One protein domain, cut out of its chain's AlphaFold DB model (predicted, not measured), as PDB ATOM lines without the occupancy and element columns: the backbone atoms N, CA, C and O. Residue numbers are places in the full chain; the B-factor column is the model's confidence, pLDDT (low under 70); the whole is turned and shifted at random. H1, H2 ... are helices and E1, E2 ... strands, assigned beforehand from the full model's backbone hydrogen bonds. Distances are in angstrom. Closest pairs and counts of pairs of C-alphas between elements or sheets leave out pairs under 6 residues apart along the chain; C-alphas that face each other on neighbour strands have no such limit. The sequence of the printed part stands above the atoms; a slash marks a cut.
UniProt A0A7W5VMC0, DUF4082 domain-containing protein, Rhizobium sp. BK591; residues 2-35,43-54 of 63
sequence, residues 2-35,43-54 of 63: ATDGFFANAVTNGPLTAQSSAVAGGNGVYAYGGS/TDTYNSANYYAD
ATOM      1  N   ALA A   2     -44.894 -24.158 -23.138       78.00
ATOM      2  CA  ALA A   2     -43.650 -23.522 -22.709       78.00
ATOM      3  C   ALA A   2     -43.907 -22.635 -21.487       78.00
ATOM      4  O   ALA A   2     -44.981 -22.039 -21.382       78.00
ATOM      5  N   THR A   3     -42.964 -22.579 -20.547       85.81
ATOM      6  CA  THR A   3     -42.964 -21.611 -19.443       85.81
ATOM      7  C   THR A   3     -41.756 -20.699 -19.580       85.81
ATOM      8  O   THR A   3     -40.614 -21.155 -19.612       85.81
ATOM      9  N   ASP A   4     -42.026 -19.406 -19.664       90.75
ATOM     10  CA  ASP A   4     -41.018 -18.370 -19.840       90.75
ATOM     11  C   ASP A   4     -40.159 -18.177 -18.583       90.75
ATOM     12  O   ASP A   4     -40.624 -18.351 -17.454       90.75
ATOM     13  N   GLY A   5     -38.890 -17.804 -18.771       93.38
ATOM     14  CA  GLY A   5     -37.969 -17.458 -17.685       93.38
ATOM     15  C   GLY A   5     -37.457 -18.635 -16.847       93.38
ATOM     16  O   GLY A   5     -36.676 -18.413 -15.923       93.38
ATOM     17  N   PHE A   6     -37.840 -19.876 -17.155       93.88
ATOM     18  CA  PHE A   6     -37.469 -21.056 -16.368       93.88
ATOM     19  C   PHE A   6     -35.946 -21.229 -16.229       93.88
ATOM     20  O   PHE A   6     -35.453 -21.484 -15.133       93.88
ATOM     21  N   PHE A   7     -35.188 -21.014 -17.311       94.75
ATOM     22  CA  PHE A   7     -33.720 -21.081 -17.305       94.75
ATOM     23  C   PHE A   7     -33.037 -19.735 -17.027       94.75
ATOM     24  O   PHE A   7     -31.865 -19.552 -17.365       94.75
ATOM     25  N   ALA A   8     -33.733 -18.778 -16.400       95.88
ATOM     26  CA  ALA A   8     -33.076 -17.581 -15.870       95.88
ATOM     27  C   ALA A   8     -31.984 -17.955 -14.847       95.88
ATOM     28  O   ALA A   8     -30.942 -17.307 -14.783       95.88
ATOM     29  N   ASN A   9     -32.193 -19.053 -14.114       96.00
ATOM     30  CA  ASN A   9     -31.201 -19.698 -13.261       96.00
ATOM     31  C   ASN A   9     -30.980 -21.150 -13.706       96.00
ATOM     32  O   ASN A   9     -31.796 -21.719 -14.431       96.00
ATOM     33  N   ALA A  10     -29.867 -21.750 -13.279       95.69
ATOM     34  CA  ALA A  10     -29.635 -23.173 -13.500       95.69
ATOM     35  C   ALA A  10     -30.631 -24.010 -12.683       95.69
ATOM     36  O   ALA A  10     -30.995 -23.640 -11.564       95.69
ATOM     37  N   VAL A  11     -31.044 -25.149 -13.236       93.56
ATOM     38  CA  VAL A  11     -31.959 -26.091 -12.585       93.56
ATOM     39  C   VAL A  11     -31.282 -27.450 -12.489       93.56
ATOM     40  O   VAL A  11     -30.855 -28.016 -13.496       93.56
ATOM     41  N   THR A  12     -31.216 -27.988 -11.274       93.44
ATOM     42  CA  THR A  12     -30.621 -29.296 -10.988       93.44
ATOM     43  C   THR A  12     -31.696 -30.255 -10.490       93.44
ATOM     44  O   THR A  12     -32.470 -29.917  -9.596       93.44
ATOM     45  N   ASN A  13     -31.730 -31.463 -11.052       87.50
ATOM     46  CA  ASN A  13     -32.584 -32.560 -10.608       87.50
ATOM     47  C   ASN A  13     -31.764 -33.856 -10.548       87.50
ATOM     48  O   ASN A  13     -31.459 -34.472 -11.573       87.50
ATOM     49  N   GLY A  14     -31.373 -34.250  -9.335       90.62
ATOM     50  CA  GLY A  14     -30.442 -35.357  -9.131       90.62
ATOM     51  C   GLY A  14     -29.104 -35.101  -9.847       90.62
ATOM     52  O   GLY A  14     -28.526 -34.030  -9.667       90.62
ATOM     53  N   PRO A  15     -28.599 -36.043 -10.666       89.06
ATOM     54  CA  PRO A  15     -27.330 -35.879 -11.376       89.06
ATOM     55  C   PRO A  15     -27.426 -34.966 -12.610       89.06
ATOM     56  O   PRO A  15     -26.407 -34.679 -13.235       89.06
ATOM     57  N   LEU A  16     -28.629 -34.533 -13.003       87.50
ATOM     58  CA  LEU A  16     -28.840 -33.721 -14.196       87.50
ATOM     59  C   LEU A  16     -28.889 -32.243 -13.824       87.50
ATOM     60  O   LEU A  16     -29.652 -31.843 -12.947       87.50
ATOM     61  N   THR A  17     -28.103 -31.426 -14.521       91.94
ATOM     62  CA  THR A  17     -28.148 -29.966 -14.396       91.94
ATOM     63  C   THR A  17     -28.357 -29.342 -15.764       91.94
ATOM     64  O   THR A  17     -27.523 -29.490 -16.656       91.94
ATOM     65  N   ALA A  18     -29.456 -28.608 -15.905       91.12
ATOM     66  CA  ALA A  18     -29.665 -27.683 -17.003       91.12
ATOM     67  C   ALA A  18     -29.072 -26.323 -16.611       91.12
ATOM     68  O   ALA A  18     -29.462 -25.734 -15.601       91.12
ATOM     69  N   GLN A  19     -28.108 -25.837 -17.389       95.38
ATOM     70  CA  GLN A  19     -27.459 -24.546 -17.142       95.38
ATOM     71  C   GLN A  19     -28.442 -23.382 -17.341       95.38
ATOM     72  O   GLN A  19     -29.433 -23.513 -18.062       95.38
ATOM     73  N   SER A  20     -28.163 -22.228 -16.732       96.06
ATOM     74  CA  SER A  20     -28.912 -21.010 -17.061       96.06
ATOM     75  C   SER A  20     -28.657 -20.600 -18.515       96.06
ATOM     76  O   SER A  20     -27.608 -20.918 -19.087       96.06
ATOM     77  N   SER A  21     -29.577 -19.837 -19.109       95.50
ATOM     78  CA  SER A  21     -29.400 -19.316 -20.471       95.50
ATOM     79  C   SER A  21     -28.124 -18.489 -20.620       95.50
ATOM     80  O   SER A  21     -27.456 -18.593 -21.641       95.50
ATOM     81  N   ALA A  22     -27.746 -17.712 -19.600       95.81
ATOM     82  CA  ALA A  22     -26.537 -16.888 -19.640       95.81
ATOM     83  C   ALA A  22     -25.250 -17.727 -19.732       95.81
ATOM     84  O   ALA A  22     -24.336 -17.362 -20.462       95.81
ATOM     85  N   VAL A  23     -25.188 -18.860 -19.022       96.44
ATOM     86  CA  VAL A  23     -24.017 -19.756 -19.034       96.44
ATOM     87  C   VAL A  23     -23.981 -20.607 -20.304       96.44
ATOM     88  O   VAL A  23     -22.912 -20.820 -20.868       96.44
ATOM     89  N   ALA A  24     -25.140 -21.079 -20.771       93.00
ATOM     90  CA  ALA A  24     -25.243 -21.925 -21.960       93.00
ATOM     91  C   ALA A  24     -25.112 -21.159 -23.292       93.00
ATOM     92  O   ALA A  24     -24.994 -21.790 -24.338       93.00
ATOM     93  N   GLY A  25     -25.163 -19.820 -23.273       93.19
ATOM     94  CA  GLY A  25     -25.278 -19.007 -24.491       93.19
ATOM     95  C   GLY A  25     -26.676 -19.052 -25.121       93.19
ATOM     96  O   GLY A  25     -26.829 -18.750 -26.300       93.19
ATOM     97  N   GLY A  26     -27.686 -19.432 -24.334       91.25
ATOM     98  CA  GLY A  26     -29.059 -19.687 -24.761       91.25
ATOM     99  C   GLY A  26     -29.540 -21.069 -24.320       91.25
ATOM    100  O   GLY A  26     -29.011 -22.082 -24.764       91.25
ATOM    101  N   ASN A  27     -30.551 -21.127 -23.449       92.19
ATOM    102  CA  ASN A  27     -31.243 -22.368 -23.084       92.19
ATOM    103  C   ASN A  27     -32.746 -22.220 -23.367       92.19
ATOM    104  O   ASN A  27     -33.228 -21.115 -23.626       92.19
ATOM    105  N   GLY A  28     -33.485 -23.327 -23.375       90.31
ATOM    106  CA  GLY A  28     -34.850 -23.322 -23.886       90.31
ATOM    107  C   GLY A  28     -34.895 -23.329 -25.398       90.31
ATOM    108  O   GLY A  28     -35.594 -22.513 -25.994       90.31
ATOM    109  N   VAL A  29     -34.075 -24.178 -26.017       91.38
ATOM    110  CA  VAL A  29     -33.969 -24.195 -27.471       91.38
ATOM    111  C   VAL A  29     -35.222 -24.778 -28.119       91.38
ATOM    112  O   VAL A  29     -35.808 -25.744 -27.625       91.38
ATOM    113  N   TYR A  30     -35.611 -24.201 -29.247       88.31
ATOM    114  CA  TYR A  30     -36.701 -24.665 -30.086       88.31
ATOM    115  C   TYR A  30     -36.287 -24.647 -31.562       88.31
ATOM    116  O   TYR A  30     -35.247 -24.116 -31.953       88.31
ATOM    117  N   ALA A  31     -37.101 -25.298 -32.381       87.69
ATOM    118  CA  ALA A  31     -37.053 -25.213 -33.831       87.69
ATOM    119  C   ALA A  31     -38.483 -25.307 -34.352       87.69
ATOM    120  O   ALA A  31     -39.310 -26.037 -33.797       87.69
ATOM    121  N   TYR A  32     -38.776 -24.565 -35.415       85.94
ATOM    122  CA  TYR A  32     -40.039 -24.682 -36.131       85.94
ATOM    123  C   TYR A  32     -39.839 -25.507 -37.404       85.94
ATOM    124  O   TYR A  32     -38.934 -25.238 -38.190       85.94
ATOM    125  N   GLY A  33     -40.699 -26.503 -37.617       81.31
ATOM    126  CA  GLY A  33     -40.609 -27.428 -38.747       81.31
ATOM    127  C   GLY A  33     -39.917 -28.749 -38.398       81.31
ATOM    128  O   GLY A  33     -39.786 -29.115 -37.234       81.31
ATOM    129  N   GLY A  34     -39.499 -29.480 -39.431       75.12
ATOM    130  CA  GLY A  34     -38.970 -30.841 -39.313       75.12
ATOM    131  C   GLY A  34     -40.047 -31.881 -39.595       75.12
ATOM    132  O   GLY A  34     -41.240 -31.636 -39.414       75.12
ATOM    133  N   SER A  35     -39.629 -33.040 -40.094       76.88
ATOM    134  CA  SER A  35     -40.520 -34.179 -40.316       76.88
ATOM    135  C   SER A  35     -40.057 -35.376 -39.492       76.88
ATOM    136  O   SER A  35     -38.933 -35.407 -38.995       76.88
ATOM    137  N   THR A  43     -31.939 -24.921 -32.518       90.69
ATOM    138  CA  THR A  43     -30.846 -23.938 -32.396       90.69
ATOM    139  C   THR A  43     -31.330 -22.538 -32.022       90.69
ATOM    140  O   THR A  43     -30.520 -21.720 -31.594       90.69
ATOM    141  N   ASP A  44     -32.638 -22.272 -32.103       91.19
ATOM    142  CA  ASP A  44     -33.224 -20.991 -31.712       91.19
ATOM    143  C   ASP A  44     -33.567 -20.994 -30.222       91.19
ATOM    144  O   ASP A  44     -33.938 -22.024 -29.674       91.19
ATOM    145  N   THR A  45     -33.488 -19.846 -29.550       91.75
ATOM    146  CA  THR A  45     -33.886 -19.687 -28.141       91.75
ATOM    147  C   THR A  45     -34.664 -18.391 -27.956       91.75
ATOM    148  O   THR A  45     -34.413 -17.394 -28.636       91.75
ATOM    149  N   TYR A  46     -35.611 -18.391 -27.020       92.19
ATOM    150  CA  TYR A  46     -36.348 -17.196 -26.635       92.19
ATOM    151  C   TYR A  46     -36.698 -17.221 -25.146       92.19
ATOM    152  O   TYR A  46     -37.094 -18.248 -24.597       92.19
ATOM    153  N   ASN A  47     -36.536 -16.067 -24.497       94.38
ATOM    154  CA  ASN A  47     -36.981 -15.776 -23.131       94.38
ATOM    155  C   ASN A  47     -36.621 -16.821 -22.054       94.38
ATOM    156  O   ASN A  47     -37.350 -16.991 -21.076       94.38
ATOM    157  N   SER A  48     -35.504 -17.542 -22.211       94.19
ATOM    158  CA  SER A  48     -35.100 -18.619 -21.289       94.19
ATOM    159  C   SER A  48     -36.219 -19.632 -21.003       94.19
ATOM    160  O   SER A  48     -36.338 -20.125 -19.877       94.19
ATOM    161  N   ALA A  49     -37.079 -19.884 -21.993       92.25
ATOM    162  CA  ALA A  49     -38.262 -20.717 -21.833       92.25
ATOM    163  C   ALA A  49     -37.892 -22.186 -21.584       92.25
ATOM    164  O   ALA A  49     -36.800 -22.623 -21.924       92.25
ATOM    165  N   ASN A  50     -38.790 -22.992 -21.026       88.81
ATOM    166  CA  ASN A  50     -38.618 -24.446 -21.019       88.81
ATOM    167  C   ASN A  50     -39.565 -25.142 -21.998       88.81
ATOM    168  O   ASN A  50     -40.724 -24.768 -22.153       88.81
ATOM    169  N   TYR A  51     -39.074 -26.211 -22.619       83.31
ATOM    170  CA  TYR A  51     -39.875 -27.139 -23.409       83.31
ATOM    171  C   TYR A  51     -39.696 -28.525 -22.800       83.31
ATOM    172  O   TYR A  51     -38.575 -29.008 -22.657       83.31
ATOM    173  N   TYR A  52     -40.796 -29.148 -22.387       74.38
ATOM    174  CA  TYR A  52     -40.745 -30.475 -21.785       74.38
ATOM    175  C   TYR A  52     -40.471 -31.531 -22.857       74.38
ATOM    176  O   TYR A  52     -41.171 -31.588 -23.869       74.38
ATOM    177  N   ALA A  53     -39.483 -32.385 -22.602       69.69
ATOM    178  CA  ALA A  53     -39.244 -33.613 -23.344       69.69
ATOM    179  C   ALA A  53     -39.340 -34.795 -22.373       69.69
ATOM    180  O   ALA A  53     -38.777 -34.741 -21.279       69.69
ATOM    181  N   ASP A  54     -40.051 -35.848 -22.772       74.81
ATOM    182  CA  ASP A  54     -40.035 -37.121 -22.051       74.81
ATOM    183  C   ASP A  54     -38.782 -37.895 -22.474       74.81
ATOM    184  O   ASP A  54     -38.640 -38.304 -23.630       74.81
TER     185      ASP A  54
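AT A GLANCE: This is residues 2 to 35 and 43 to 54 of the 63 residues of the protein "DUF4082 domain-containing protein" of Rhizobium sp. BK591 (UniProt A0A7W5VMC0). There is little regular structure: a small two-stranded hairpin, E1 and E2, sticks out with residues 12 to 17, and the one-turn helix H1 follows at its foot. The rest is winding links, tied by short antiparallel pairings of residues 2 to 3 with 50 to 51 and 29 to 30 with 44 to 45. The printed part has 46 residues, in the order E1, E2, H1; the class is mixed, with 10 residues in named elements. It is only just compact, close to loose, with a radius of gyration of the C-alphas of 10.9 A and spans of 33 by 23 by 17 A.

IN THESE COORDINATES: E1, residues 11 to 13, begins at C-alpha (-31.959, -26.091, -12.585). E2 is residues 16 to 18. H1, residues 21 to 24, ends at C-alpha (-25.243, -21.925, -21.960).

HOW THE PARTS SIT: E1 and E2 form an antiparallel hairpin at 165 degrees, with N 13 and O 16 within hydrogen-bond range at 2.8 A. A tight link joins E2 to H1. E1 and H1 are apart. H1 is too short for an O i to N i+4 pair; its one O i to N i+3 pair is not within range.

THE WHOLE: The C-alphas of Gly 14 and Ser 35 are farthest apart, 32.8 A. Residues 36 to 42 are not printed; C-alphas 35 and 43 are 16.2 A apart. Residue 53 has pLDDT under 70.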